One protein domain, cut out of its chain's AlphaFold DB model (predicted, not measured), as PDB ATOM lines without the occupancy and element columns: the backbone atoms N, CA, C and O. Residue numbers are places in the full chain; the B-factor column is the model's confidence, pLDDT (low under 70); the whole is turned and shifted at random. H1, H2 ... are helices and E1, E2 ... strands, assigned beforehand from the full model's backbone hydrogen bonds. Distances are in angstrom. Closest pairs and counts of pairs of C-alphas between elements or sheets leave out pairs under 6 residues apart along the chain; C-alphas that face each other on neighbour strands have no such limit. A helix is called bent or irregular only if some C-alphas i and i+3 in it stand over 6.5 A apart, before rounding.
ATOM      1  N   ASP A  34     151.418 182.090 144.898       82.12
ATOM      2  CA  ASP A  34     151.477 183.449 144.362       82.12
ATOM      3  C   ASP A  34     150.596 184.417 145.167       82.12
ATOM      4  O   ASP A  34     150.937 185.593 145.323       82.12
ATOM      5  N   VAL A  35     149.502 183.937 145.771       83.31
ATOM      6  CA  VAL A  35     148.654 184.738 146.672       83.31
ATOM      7  C   VAL A  35     149.385 185.039 147.982       83.31
ATOM      8  O   VAL A  35     149.268 186.144 148.520       83.31
ATOM      9  N   GLN A  36     150.186 184.102 148.495       82.31
ATOM     10  CA  GLN A  36     150.988 184.351 149.697       82.31
ATOM     11  C   GLN A  36     152.074 185.398 149.437       82.31
ATOM     12  O   GLN A  36     152.273 186.293 150.265       82.31
ATOM     13  N   GLU A  37     152.751 185.322 148.288       84.81
ATOM     14  CA  GLU A  37     153.729 186.336 147.879       84.81
ATOM     15  C   GLU A  37     153.057 187.697 147.686       84.81
ATOM     16  O   GLU A  37     153.527 188.709 148.214       84.81
ATOM     17  N   TYR A  38     151.895 187.712 147.029       86.62
ATOM     18  CA  TYR A  38     151.086 188.908 146.842       86.62
ATOM     19  C   TYR A  38     150.788 189.611 148.169       86.62
ATOM     20  O   TYR A  38     151.031 190.816 148.311       86.62
ATOM     21  N   MET A  39     150.281 188.862 149.153       86.38
ATOM     22  CA  MET A  39     149.965 189.389 150.480       86.38
ATOM     23  C   MET A  39     151.220 189.874 151.209       86.38
ATOM     24  O   MET A  39     151.183 190.942 151.824       86.38
ATOM     25  N   ARG A  40     152.334 189.138 151.109       85.00
ATOM     26  CA  ARG A  40     153.603 189.472 151.773       85.00
ATOM     27  C   ARG A  40     154.213 190.765 151.238       85.00
ATOM     28  O   ARG A  40     154.552 191.636 152.034       85.00
ATOM     29  N   GLU A  41     154.308 190.921 149.918       83.75
ATOM     30  CA  GLU A  41     154.750 192.165 149.263       83.75
ATOM     31  C   GLU A  41     153.843 193.346 149.661       83.75
ATOM     32  O   GLU A  41     154.307 194.464 149.880       83.75
ATOM     33  N   ARG A  42     152.541 193.047 149.788       84.12
ATOM     34  CA  ARG A  42     151.434 193.870 150.303       84.12
ATOM     35  C   ARG A  42     151.560 194.345 151.758       84.12
ATOM     36  O   ARG A  42     150.934 195.331 152.138       84.12
ATOM     37  N   GLY A  43     152.263 193.586 152.600       81.31
ATOM     38  CA  GLY A  43     152.117 193.694 154.058       81.31
ATOM     39  C   GLY A  43     150.684 193.417 154.545       81.31
ATOM     40  O   GLY A  43     150.288 193.894 155.608       81.31
ATOM     41  N   LEU A  44     149.890 192.683 153.761       87.06
ATOM     42  CA  LEU A  44     148.496 192.377 154.072       87.06
ATOM     43  C   LEU A  44     148.415 191.200 155.038       87.06
ATOM     44  O   LEU A  44     149.178 190.239 154.947       87.06
ATOM     45  N   ARG A  45     147.455 191.271 155.959       86.25
ATOM     46  CA  ARG A  45     147.146 190.190 156.897       86.25
ATOM     47  C   ARG A  45     145.881 189.475 156.449       86.25
ATOM     48  O   ARG A  45     145.001 190.095 155.853       86.25
ATOM     49  N   ALA A  46     145.793 188.182 156.747       85.56
ATOM     50  CA  ALA A  46     144.571 187.426 156.516       85.56
ATOM     51  C   ALA A  46     143.450 187.965 157.415       85.56
ATOM     52  O   ALA A  46     143.660 188.198 158.606       85.56
ATOM     53  N   PHE A  47     142.273 188.177 156.832       86.88
ATOM     54  CA  PHE A  47     141.070 188.545 157.565       86.88
ATOM     55  C   PHE A  47     140.275 187.277 157.883       86.88
ATOM     56  O   PHE A  47     139.945 186.515 156.977       86.88
ATOM     57  N   ASP A  48     139.965 187.061 159.159       83.56
ATOM     58  CA  ASP A  48     139.133 185.952 159.623       83.56
ATOM     59  C   ASP A  48     138.016 186.511 160.510       83.56
ATOM     60  O   ASP A  48     138.282 187.155 161.529       83.56
ATOM     61  N   LEU A  49     136.757 186.254 160.137       82.50
ATOM     62  CA  LEU A  49     135.579 186.687 160.896       82.50
ATOM     63  C   LEU A  49     135.578 186.143 162.329       82.50
ATOM     64  O   LEU A  49     135.061 186.798 163.230       82.50
ATOM     65  N   ARG A  50     136.218 184.991 162.567       79.38
ATOM     66  CA  ARG A  50     136.386 184.415 163.909       79.38
ATOM     67  C   ARG A  50     137.241 185.290 164.824       79.38
ATOM     68  O   ARG A  50     137.089 185.215 166.038       79.38
ATOM     69  N   MET A  51     138.126 186.100 164.247       79.69
ATOM     70  CA  MET A  51     139.052 186.990 164.951       79.69
ATOM     71  C   MET A  51     138.638 188.467 164.849       79.69
ATOM     72  O   MET A  51     139.350 189.339 165.342       79.69
ATOM     73  N   ALA A  52     137.498 188.775 164.221       78.81
ATOM     74  CA  ALA A  52     137.072 190.148 163.940       78.81
ATOM     75  C   ALA A  52     136.501 190.901 165.166       78.81
ATOM     76  O   ALA A  52     136.052 192.042 165.036       78.81
ATOM     77  N   GLY A  53     136.555 190.293 166.357       81.44
ATOM     78  CA  GLY A  53     136.217 190.915 167.637       81.44
ATOM     79  C   GLY A  53     134.908 190.401 168.233       81.44
ATOM     80  O   GLY A  53     134.618 189.207 168.191       81.44
ATOM     81  N   SER A  54     134.130 191.303 168.834       84.12
ATOM     82  CA  SER A  54     132.849 190.969 169.470       84.12
ATOM     83  C   SER A  54     131.777 190.557 168.453       84.12
ATOM     84  O   SER A  54     131.837 190.959 167.291       84.12
ATOM     85  N   HIS A  55     130.735 189.850 168.910       84.12
ATOM     86  CA  HIS A  55     129.570 189.497 168.084       84.12
ATOM     87  C   HIS A  55     128.983 190.706 167.340       84.12
ATOM     88  O   HIS A  55     128.826 190.662 166.125       84.12
ATOM     89  N   SER A  56     128.794 191.832 168.035       86.38
ATOM     90  CA  SER A  56     128.293 193.075 167.431       86.38
ATOM     91  C   SER A  56     129.212 193.642 166.339       86.38
ATOM     92  O   SER A  56     128.757 194.311 165.412       86.38
ATOM     93  N   SER A  57     130.526 193.428 166.457       86.75
ATOM     94  CA  SER A  57     131.500 193.876 165.455       86.75
ATOM     95  C   SER A  57     131.436 192.986 164.218       86.75
ATOM     96  O   SER A  57     131.417 193.497 163.100       86.75
ATOM     97  N   VAL A  58     131.335 191.669 164.419       87.81
ATOM     98  CA  VAL A  58     131.159 190.685 163.342       87.81
ATOM     99  C   VAL A  58     129.866 190.949 162.573       87.81
ATOM    100  O   VAL A  58     129.908 191.048 161.351       87.81
ATOM    101  N   GLU A  59     128.742 191.155 163.263       89.31
ATOM    102  CA  GLU A  59     127.456 191.500 162.637       89.31
ATOM    103  C   GLU A  59     127.547 192.778 161.801       89.31
ATOM    104  O   GLU A  59     127.034 192.830 160.683       89.31
ATOM    105  N   ARG A  60     128.262 193.797 162.295       90.25
ATOM    106  CA  ARG A  60     128.503 195.028 161.533       90.25
ATOM    107  C   ARG A  60     129.303 194.762 160.258       90.25
ATOM    108  O   ARG A  60     128.963 195.326 159.222       90.25
ATOM    109  N   PHE A  61     130.343 193.929 160.313       92.12
ATOM    110  CA  PHE A  61     131.108 193.553 159.119       92.12
ATOM    111  C   PHE A  61     130.251 192.775 158.119       92.12
ATOM    112  O   PHE A  61     130.262 193.108 156.939       92.12
ATOM    113  N   VAL A  62     129.471 191.797 158.581       92.69
ATOM    114  CA  VAL A  62     128.573 191.015 157.717       92.69
ATOM    115  C   VAL A  62     127.523 191.917 157.070       92.69
ATOM    116  O   VAL A  62     127.360 191.885 155.856       92.69
ATOM    117  N   SER A  63     126.891 192.807 157.841       93.50
ATOM    118  CA  SER A  63     125.922 193.776 157.318       93.50
ATOM    119  C   SER A  63     126.542 194.716 156.277       93.50
ATOM    120  O   SER A  63     125.930 194.985 155.244       93.50
ATOM    121  N   ALA A  64     127.774 195.179 156.506       94.62
ATOM    122  CA  ALA A  64     128.529 195.960 155.533       94.62
ATOM    123  C   ALA A  64     128.801 195.174 154.236       94.62
ATOM    124  O   ALA A  64     128.636 195.724 153.146       94.62
ATOM    125  N   PHE A  65     129.194 193.902 154.341       95.12
ATOM    126  CA  PHE A  65     129.458 193.047 153.181       95.12
ATOM    127  C   PHE A  65     128.191 192.797 152.366       95.12
ATOM    128  O   PHE A  65     128.192 193.068 151.168       95.12
ATOM    129  N   GLU A  66     127.098 192.393 153.015       95.44
ATOM    130  CA  GLU A  66     125.809 192.179 152.350       95.44
ATOM    131  C   GLU A  66     125.276 193.457 151.703       95.44
ATOM    132  O   GLU A  66     124.677 193.419 150.630       95.44
ATOM    133  N   ARG A  67     125.470 194.614 152.347       95.25
ATOM    134  CA  ARG A  67     125.051 195.894 151.775       95.25
ATOM    135  C   ARG A  67     125.834 196.205 150.504       95.25
ATOM    136  O   ARG A  67     125.236 196.645 149.527       95.25
ATOM    137  N   LEU A  68     127.151 195.990 150.508       95.50
ATOM    138  CA  LEU A  68     127.979 196.204 149.323       95.50
ATOM    139  C   LEU A  68     127.624 195.231 148.195       95.50
ATOM    140  O   LEU A  68     127.528 195.658 147.047       95.50
ATOM    141  N   GLU A  69     127.398 193.962 148.527       94.88
ATOM    142  CA  GLU A  69     126.946 192.935 147.585       94.88
ATOM    143  C   GLU A  69     125.634 193.351 146.913       94.88
ATOM    144  O   GLU A  69     125.605 193.510 145.694       94.88
ATOM    145  N   ARG A  70     124.601 193.687 147.699       94.75
ATOM    146  CA  ARG A  70     123.305 194.147 147.171       94.75
ATOM    147  C   ARG A  70     123.426 195.393 146.291       94.75
ATOM    148  O   ARG A  70     122.757 195.476 145.266       94.75
ATOM    149  N   MET A  71     124.271 196.360 146.657       94.50
ATOM    150  CA  MET A  71     124.493 197.553 145.824       94.50
ATOM    151  C   MET A  71     125.107 197.192 144.467       94.50
ATOM    152  O   MET A  71     124.671 197.715 143.443       94.50
ATOM    153  N   TYR A  72     126.093 196.290 144.440       93.94
ATOM    154  CA  TYR A  72     126.652 195.800 143.182       93.94
ATOM    155  C   TYR A  72     125.633 194.965 142.397       93.94
ATOM    156  O   TYR A  72     125.566 195.114 141.184       93.94
ATOM    157  N   ASP A  73     124.795 194.158 143.037       92.56
ATOM    158  CA  ASP A  73     123.767 193.393 142.321       92.56
ATOM    159  C   ASP A  73     122.761 194.293 141.592       92.56
ATOM    160  O   ASP A  73     122.347 193.979 140.477       92.56
ATOM    161  N   VAL A  74     122.406 195.439 142.184       93.06
ATOM    162  CA  VAL A  74     121.444 196.387 141.600       93.06
ATOM    163  C   VAL A  74     122.091 197.319 140.568       93.06
ATOM    164  O   VAL A  74     121.534 197.528 139.491       93.06
ATOM    165  N   HIS A  75     123.262 197.892 140.874       91.25
ATOM    166  CA  HIS A  75     123.828 199.031 140.127       91.25
ATOM    167  C   HIS A  75     125.110 198.716 139.346       91.25
ATOM    168  O   HIS A  75     125.750 199.626 138.797       91.25
ATOM    169  N   ARG A  76     125.536 197.447 139.292       89.94
ATOM    170  CA  ARG A  76     126.756 197.050 138.574       89.94
ATOM    171  C   ARG A  76     126.698 197.448 137.107       89.94
ATOM    172  O   ARG A  76     125.741 197.184 136.387       89.94
ATOM    173  N   GLY A  77     127.801 198.018 136.641       86.94
ATOM    174  CA  GLY A  77     127.966 198.415 135.252       86.94
ATOM    175  C   GLY A  77     128.733 199.719 135.168       86.94
ATOM    176  O   GLY A  77     129.818 199.854 135.730       86.94
ATOM    177  N   ARG A  78     128.190 200.695 134.440       83.75
ATOM    178  CA  ARG A  78     128.840 202.001 134.294       83.75
ATOM    179  C   ARG A  78     128.822 202.797 135.604       83.75
ATOM    180  O   ARG A  78     129.831 203.420 135.919       83.75
ATOM    181  N   SER A  79     127.719 202.757 136.351       86.31
ATOM    182  CA  SER A  79     127.545 203.494 137.613       86.31
ATOM    183  C   SER A  79     128.438 202.952 138.726       86.31
ATOM    184  O   SER A  79     129.090 203.729 139.409       86.31
ATOM    185  N   MET A  80     128.543 201.626 138.843       91.38
ATOM    186  CA  MET A  80     129.479 200.955 139.747       91.38
ATOM    187  C   MET A  80     130.368 200.000 138.952       91.38
ATOM    188  O   MET A  80     129.982 198.864 138.651       91.38
ATOM    189  N   ARG A  81     131.560 200.479 138.573       90.88
ATOM    190  CA  ARG A  81     132.487 199.700 137.742       90.88
ATOM    191  C   ARG A  81     133.096 198.536 138.533       90.88
ATOM    192  O   ARG A  81     133.449 198.710 139.702       90.88
ATOM    193  N   PRO A  82     133.266 197.355 137.909       89.88
ATOM    194  CA  PRO A  82     134.064 196.278 138.484       89.88
ATOM    195  C   PRO A  82     135.565 196.594 138.377       89.88
ATOM    196  O   PRO A  82     135.964 197.549 137.711       89.88
ATOM    197  N   CYS A  83     136.406 195.741 138.975       90.06
ATOM    198  CA  CYS A  83     137.870 195.878 138.947       90.06
ATOM    199  C   CYS A  83     138.360 197.166 139.643       90.06
ATOM    200  O   CYS A  83     139.225 197.881 139.141       90.06
ATOM    201  N   VAL A  84     137.806 197.446 140.824       93.88
ATOM    202  CA  VAL A  84     138.246 198.515 141.732       93.88
ATOM    203  C   VAL A  84     138.637 197.937 143.091       93.88
ATOM    204  O   VAL A  84     138.175 196.862 143.471       93.88
ATOM    205  N   CYS A  85     139.463 198.666 143.842       95.31
ATOM    206  CA  CYS A  85     139.772 198.330 145.230       95.31
ATOM    207  C   CYS A  85     138.879 199.139 146.171       95.31
ATOM    208  O   CYS A  85     138.936 200.369 146.162       95.31
ATOM    209  N   ILE A  86     138.086 198.446 146.988       96.12
ATOM    210  CA  ILE A  86     137.264 199.051 148.037       96.12
ATOM    211  C   ILE A  86     137.907 198.760 149.390       96.12
ATOM    212  O   ILE A  86     138.278 197.623 149.678       96.12
ATOM    213  N   VAL A  87     138.039 199.794 150.217       95.44
ATOM    214  CA  VAL A  87     138.605 199.706 151.565       95.44
ATOM    215  C   VAL A  87     137.538 200.097 152.570       95.44
ATOM    216  O   VAL A  87     137.059 201.227 152.553       95.44
ATOM    217  N   PHE A  88     137.210 199.201 153.495       94.50
ATOM    218  CA  PHE A  88     136.391 199.557 154.648       94.50
ATOM    219  C   PHE A  88     137.264 200.133 155.755       94.50
ATOM    220  O   PHE A  88     138.172 199.471 156.258       94.50
ATOM    221  N   SER A  89     136.973 201.367 156.157       92.44
ATOM    222  CA  SER A  89     137.682 202.036 157.241       92.44
ATOM    223  C   SER A  89     136.791 202.201 158.464       92.44
ATOM    224  O   SER A  89     135.670 202.704 158.389       92.44
ATOM    225  N   LEU A  90     137.332 201.815 159.622       90.38
ATOM    226  CA  LEU A  90     136.704 202.035 160.929       90.38
ATOM    227  C   LEU A  90     136.936 203.455 161.466       90.38
ATOM    228  O   LEU A  90     136.219 203.896 162.362       90.38
ATOM    229  N   LYS A  91     137.964 204.140 160.951       87.88
ATOM    230  CA  LYS A  91     138.473 205.415 161.482       87.88
ATOM    231  C   LYS A  91     138.222 206.604 160.560       87.88
ATOM    232  O   LYS A  91     138.404 207.737 160.991       87.88
ATOM    233  N   SER A  92     137.856 206.362 159.303       90.12
ATOM    234  CA  SER A  92     137.632 207.445 158.348       90.12
ATOM    235  C   SER A  92     136.338 208.191 158.691       90.12
ATOM    236  O   SER A  92     135.315 207.535 158.906       90.12
ATOM    237  N   PRO A  93     136.358 209.535 158.735       91.31
ATOM    238  CA  PRO A  93     135.173 210.329 159.062       91.31
ATOM    239  C   PRO A  93     134.109 210.287 157.955       91.31
ATOM    240  O   PRO A  93     132.919 210.443 158.239       91.31
ATOM    241  N   ASP A  94     134.534 210.055 156.711       94.81
ATOM    242  CA  ASP A  94     133.669 210.023 155.535       94.81
ATOM    243  C   ASP A  94     134.175 209.037 154.469       94.81
ATOM    244  O   ASP A  94     135.248 208.436 154.619       94.81
ATOM    245  N   ASN A  95     133.385 208.869 153.411       96.44
ATOM    246  CA  ASN A  95     133.728 208.137 152.200       96.44
ATOM    247  C   ASN A  95     134.543 209.039 151.262       96.44
ATOM    248  O   ASN A  95     134.207 210.204 151.062       96.44
ATOM    249  N   TYR A  96     135.620 208.520 150.678       96.38
ATOM    250  CA  TYR A  96     136.465 209.288 149.762       96.38
ATOM    251  C   TYR A  96     137.248 208.375 148.816       96.38
ATOM    252  O   TYR A  96     137.357 207.168 149.029       96.38
ATOM    253  N   VAL A  97     137.824 208.958 147.765       96.44
ATOM    254  CA  VAL A  97     138.768 208.267 146.876       96.44
ATOM    255  C   VAL A  97     140.188 208.610 147.308       96.44
ATOM    256  O   VAL A  97     140.551 209.782 147.388       96.44
ATOM    257  N   ALA A  98     140.982 207.593 147.631       94.00
ATOM    258  CA  ALA A  98     142.362 207.759 148.068       94.00
ATOM    259  C   ALA A  98     143.314 208.032 146.892       94.00
ATOM    260  O   ALA A  98     143.039 207.677 145.746       94.00
ATOM    261  N   GLU A  99     144.485 208.605 147.191       90.06
ATOM    262  CA  GLU A  99     145.530 208.930 146.202       90.06
ATOM    263  C   GLU A  99     146.036 207.699 145.427       90.06
ATOM    264  O   GLU A  99     146.494 207.806 144.291       90.06
ATOM    265  N   ASP A 100     145.936 206.510 146.028       89.06
ATOM    266  CA  ASP A 100     146.312 205.234 145.416       89.06
ATOM    267  C   ASP A 100     145.199 204.608 144.549       89.06
ATOM    268  O   ASP A 100     145.348 203.479 144.071       89.06
ATOM    269  N   GLY A 101     144.100 205.340 144.336       92.50
ATOM    270  CA  GLY A 101     142.967 204.954 143.495       92.50
ATOM    271  C   GLY A 101     141.994 203.969 144.139       92.50
ATOM    272  O   GLY A 101     141.177 203.382 143.430       92.50
ATOM    273  N   CYS A 102     142.082 203.748 145.454       94.56
ATOM    274  CA  CYS A 102     141.087 202.957 146.177       94.56
ATOM    275  C   CYS A 102     139.901 203.818 146.599       94.56
ATOM    276  O   CYS A 102     140.056 204.983 146.963       94.56
ATOM    277  N   ILE A 103     138.722 203.209 146.636       97.19
ATOM    278  CA  ILE A 103     137.519 203.827 147.182       97.19
ATOM    279  C   ILE A 103     137.437 203.444 148.659       97.19
ATOM    280  O   ILE A 103     137.252 202.274 148.998       97.19
ATOM    281  N   VAL A 104     137.619 204.419 149.544       96.81
ATOM    282  CA  VAL A 104     137.567 204.222 150.992       96.81
ATOM    283  C   VAL A 104     136.157 204.523 151.475       96.81
ATOM    284  O   VAL A 104     135.663 205.637 151.326       96.81
ATOM    285  N   LEU A 105     135.517 203.525 152.077       96.94
ATOM    286  CA  LEU A 105     134.176 203.616 152.635       96.94
ATOM    287  C   LEU A 105     134.248 203.566 154.160       96.94
ATOM    288  O   LEU A 105     134.808 202.634 154.747       96.94
ATOM    289  N   SER A 106     133.670 204.565 154.818       95.88
ATOM    290  CA  SER A 106     133.558 204.583 156.273       95.88
ATOM    291  C   SER A 106     132.406 203.692 156.715       95.88
ATOM    292  O   SER A 106     131.256 203.919 156.333       95.88
ATOM    293  N   VAL A 107     132.672 202.717 157.588       93.31
ATOM    294  CA  VAL A 107     131.602 201.880 158.169       93.31
ATOM    295  C   VAL A 107     130.644 202.677 159.058       93.31
ATOM    296  O   VAL A 107     129.559 202.207 159.381       93.31
ATOM    297  N   GLN A 108     131.027 203.891 159.464       92.06
ATOM    298  CA  GLN A 108     130.166 204.792 160.231       92.06
ATOM    299  C   GLN A 108     129.119 205.473 159.332       92.06
ATOM    300  O   GLN A 108     128.094 205.942 159.818       92.06
ATOM    301  N   ARG A 109     129.356 205.497 158.014       95.00
ATOM    302  CA  ARG A 109     128.515 206.138 156.995       95.00
ATOM    303  C   ARG A 109     127.871 205.123 156.044       95.00
ATOM    304  O   ARG A 109     127.573 205.472 154.907       95.00
ATOM    305  N   MET A 110     127.618 203.889 156.504       94.75
ATOM    306  CA  MET A 110     126.984 202.830 155.694       94.75
ATOM    307  C   MET A 110     125.728 203.283 154.928       94.75
ATOM    308  O   MET A 110     125.616 202.942 153.750       94.75
ATOM    309  N   PRO A 111     124.798 204.068 155.517       94.62
ATOM    310  CA  PRO A 111     123.630 204.561 154.787       94.62
ATOM    311  C   PRO A 111     123.965 205.408 153.553       94.62
ATOM    312  O   PRO A 111     123.242 205.337 152.566       94.62
ATOM    313  N   ALA A 112     125.070 206.156 153.591       96.31
ATOM    314  CA  ALA A 112     125.483 207.087 152.542       96.31
ATOM    315  C   ALA A 112     126.361 206.443 151.454       96.31
ATOM    316  O   ALA A 112     126.791 207.126 150.530       96.31
ATOM    317  N   TRP A 113     126.672 205.143 151.552       97.25
ATOM    318  CA  TRP A 113     127.539 204.475 150.572       97.25
ATOM    319  C   TRP A 113     126.958 204.494 149.164       97.25
ATOM    320  O   TRP A 113     127.687 204.757 148.216       97.25
ATOM    321  N   GLU A 114     125.663 204.227 149.033       96.06
ATOM    322  CA  GLU A 114     124.998 204.163 147.732       96.06
ATOM    323  C   GLU A 114     125.010 205.530 147.044       96.06
ATOM    324  O   GLU A 114     125.487 205.652 145.921       96.06
ATOM    325  N   GLU A 115     124.591 206.574 147.761       96.31
ATOM    326  CA  GLU A 115     124.632 207.954 147.273       96.31
ATOM    327  C   GLU A 115     126.055 208.370 146.880       96.31
ATOM    328  O   GLU A 115     126.277 208.896 145.792       96.31
ATOM    329  N   PHE A 116     127.047 208.079 147.723       97.50
ATOM    330  CA  PHE A 116     128.441 208.391 147.423       97.50
ATOM    331  C   PHE A 116     128.933 207.673 146.156       97.50
ATOM    332  O   PHE A 116     129.489 208.303 145.261       97.50
ATOM    333  N   LEU A 117     128.704 206.362 146.037       96.88
ATOM    334  CA  LEU A 117     129.178 205.577 144.894       96.88
ATOM    335  C   LEU A 117     128.481 205.974 143.585       96.88
ATOM    336  O   LEU A 117     129.127 205.977 142.535       96.88
ATOM    337  N   LEU A 118     127.195 206.337 143.642       95.56
ATOM    338  CA  LEU A 118     126.423 206.788 142.483       95.56
ATOM    339  C   LEU A 118     126.753 208.228 142.067       95.56
ATOM    340  O   LEU A 118     126.645 208.551 140.884       95.56
ATOM    341  N   THR A 119     127.178 209.085 143.001       96.56
ATOM    342  CA  THR A 119     127.594 210.466 142.696       96.56
ATOM    343  C   THR A 119     129.029 210.563 142.179       96.56
ATOM    344  O   THR A 119     129.390 211.579 141.581       96.56
ATOM    345  N   LEU A 120     129.849 209.514 142.335       96.94
ATOM    346  CA  LEU A 120     131.209 209.490 141.796       96.94
ATOM    347  C   LEU A 120     131.214 209.658 140.261       96.94
ATOM    348  O   LEU A 120     130.631 208.841 139.537       96.94
ATOM    349  N   PRO A 121     131.936 210.665 139.726       96.31
ATOM    350  CA  PRO A 121     132.036 210.869 138.289       96.31
ATOM    351  C   PRO A 121     132.659 209.672 137.566       96.31
ATOM    352  O   PRO A 121     133.540 208.977 138.075       96.31
ATOM    353  N   GLN A 122     132.258 209.475 136.312       94.38
ATOM    354  CA  GLN A 122     132.759 208.376 135.483       94.38
ATOM    355  C   GLN A 122     134.274 208.417 135.257       94.38
ATOM    356  O   GLN A 122     134.902 207.364 135.174       94.38
ATOM    357  N   GLU A 123     134.855 209.612 135.185       96.44
ATOM    358  CA  GLU A 123     136.302 209.810 135.087       96.44
ATOM    359  C   GLU A 123     137.028 209.304 136.341       96.44
ATOM    360  O   GLU A 123     138.031 208.599 136.242       96.44
ATOM    361  N   VAL A 124     136.468 209.566 137.528       96.88
ATOM    362  CA  VAL A 124     137.022 209.085 138.800       96.88
ATOM    363  C   VAL A 124     136.974 207.560 138.857       96.88
ATOM    364  O   VAL A 124     137.973 206.929 139.199       96.88
ATOM    365  N   TRP A 125     135.861 206.952 138.443       96.19
ATOM    366  CA  TRP A 125     135.747 205.497 138.327       96.19
ATOM    367  C   TRP A 125     136.789 204.897 137.373       96.19
ATOM    368  O   TRP A 125     137.423 203.894 137.704       96.19
ATOM    369  N   GLN A 126     136.995 205.501 136.199       95.06
ATOM    370  CA  GLN A 126     138.016 205.057 135.243       95.06
ATOM    371  C   GLN A 126     139.427 205.164 135.828       95.06
ATOM    372  O   GLN A 126     140.211 204.221 135.704       95.06
ATOM    373  N   ASN A 127     139.727 206.266 136.518       96.44
ATOM    374  CA  ASN A 127     141.006 206.451 137.188       96.44
ATOM    375  C   ASN A 127     141.225 205.418 138.309       96.44
ATOM    376  O   ASN A 127     142.300 204.830 138.389       96.44
ATOM    377  N   CYS A 128     140.205 205.115 139.120       96.06
ATOM    378  CA  CYS A 128     140.287 204.079 140.159       96.06
ATOM    379  C   CYS A 128     140.601 202.699 139.564       96.06
ATOM    380  O   CYS A 128     141.481 201.997 140.062       96.06
ATOM    381  N   VAL A 129     139.936 202.322 138.464       94.62
ATOM    382  CA  VAL A 129     140.213 201.062 137.751       94.62
ATOM    383  C   VAL A 129     141.649 201.041 137.218       94.62
ATOM    384  O   VAL A 129     142.363 200.054 137.403       94.62
ATOM    385  N   GLN A 130     142.098 202.126 136.582       94.38
ATOM    386  CA  GLN A 130     143.454 202.208 136.039       94.38
ATOM    387  C   GLN A 130     144.510 202.123 137.146       94.38
ATOM    388  O   GLN A 130     145.447 201.335 137.053       94.38
ATOM    389  N   MET A 131     144.331 202.868 138.235       94.19
ATOM    390  CA  MET A 131     145.227 202.837 139.389       94.19
ATOM    391  C   MET A 131     145.238 201.465 140.062       94.19
ATOM    392  O   MET A 131     146.306 200.966 140.417       94.19
ATOM    393  N   HIS A 132     144.088 200.802 140.178       93.81
ATOM    394  CA  HIS A 132     144.019 199.444 140.705       93.81
ATOM    395  C   HIS A 132     144.832 198.454 139.856       93.81
ATOM    396  O   HIS A 132     145.599 197.658 140.406       93.81
ATOM    397  N   ARG A 133     144.734 198.551 138.525       91.31
ATOM    398  CA  ARG A 133     145.541 197.757 137.583       91.31
ATOM    399  C   ARG A 133     147.032 198.075 137.694       91.31
ATOM    400  O   ARG A 133     147.847 197.162 137.773       91.31
ATOM    401  N   ASP A 134     147.389 199.350 137.786       91.62
ATOM    402  CA  ASP A 134     148.786 199.785 137.836       91.62
ATOM    403  C   ASP A 134     149.498 199.443 139.154       91.62
ATOM    404  O   ASP A 134     150.722 199.276 139.169       91.62
ATOM    405  N   TRP A 135     148.752 199.362 140.260       89.69
ATOM    406  CA  TRP A 135     149.298 199.155 141.605       89.69
ATOM    407  C   TRP A 135     149.095 197.751 142.167       89.69
ATOM    408  O   TRP A 135     149.880 197.330 143.017       89.69
ATOM    409  N   ARG A 136     148.036 197.032 141.777       87.62
ATOM    410  CA  ARG A 136     147.576 195.863 142.550       87.62
ATOM    411  C   ARG A 136     147.214 194.638 141.741       87.62
ATOM    412  O   ARG A 136     147.168 193.583 142.356       87.62
ATOM    413  N   ILE A 137     146.929 194.739 140.449       86.88
ATOM    414  CA  ILE A 137     146.506 193.581 139.649       86.88
ATOM    415  C   ILE A 137     147.554 193.255 138.586       86.88
ATOM    416  O   ILE A 137     148.139 194.144 137.968       86.88
TER     417      ILE A 137
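AT A GLANCE: This is residues 34 to 137 of the 371 residues of an uncharacterized protein of Trypanosoma cruzi (UniProt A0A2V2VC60). A small sheet of two parallel strands, E1 and E2, lies in the middle, with two helices, H2 and H3, side by side and nearly parallel over one side of it, and H4 close to the beginning of E2. H1 is set off by itself on the other side of the sheet, at the far end of the unnamed stretch 43 to 54. A loop, residues 90 to 102, leads from E1 back to E2, and its residues 96 to 97 pair with residues 103 to 104 of E2, antiparallel. The printed part has 104 residues, with four named helices and two named strands in the order H1 H2 E1 E2 H3 H4, and its class is mostly helix. It is compact, with a radius of gyration of the C-alphas of 14.4 A and spans of 39 by 35 by 26 A.

IN THESE COORDINATES: E1 is residues 86 to 89, beginning at C-alpha 86 (137.264, 199.051, 148.037), and E2 is residues 103 to 106. H3 follows directly as residues 107 to 119, 18.1 A long; it is irregular, with C-alphas 108 and 111 8.5 A apart. H2, residues 55 to 75, is the longest helix at 30.1 A. H4, residues 122 to 136, measures 20.6 A and ends at C-alpha 136 (147.576, 195.863, 142.550). H1, residues 34 to 42, measures 12.0 A and begins at C-alpha 34 (151.477, 183.449, 144.362).

HOW THE PARTS SIT: E1 and E2 are parallel neighbours, with 29 degrees between their directions. Across the pair, N 87 and O 103 are 2.9 A apart and N 105 and O 87 are 2.8 A apart, both within hydrogen-bond range. The closest C-alphas of E2 and H3 are those of Leu 105 and Trp 113, 7.0 A apart. H2 and H3 only just touch, with 3 pairs of C-alphas within 8 A, the closest being those of Met 71 and Glu 114 at 6.9 A; H2 touches H3 with residues 64 to 71 alone. They run the same way at a shallow tilt of 8 degrees. The closest C-alphas of E2 and H4 are those of Ile 103 and Cys 128, 7.6 A apart. H4 is apart from H2, H3 and E1. H1 is apart from H2, H3, H4, E1 and E2. Every O i to N i+4 pair is within hydrogen-bond range in H1, H2 and H4; in H3 5 of 9 are.

THE WHOLE: The two C-alphas farthest apart, those of Ser 54 and Glu 123, are 39.4 A from each other. The printed part has no cut. The links from H1 to H2, 12 residues, and from E1 to E2, 13 residues, are long; those from E2 to H3 and from H3 to H4 are tight. The mean pLDDT of the printed part is 91.2, and no printed residue is under 70.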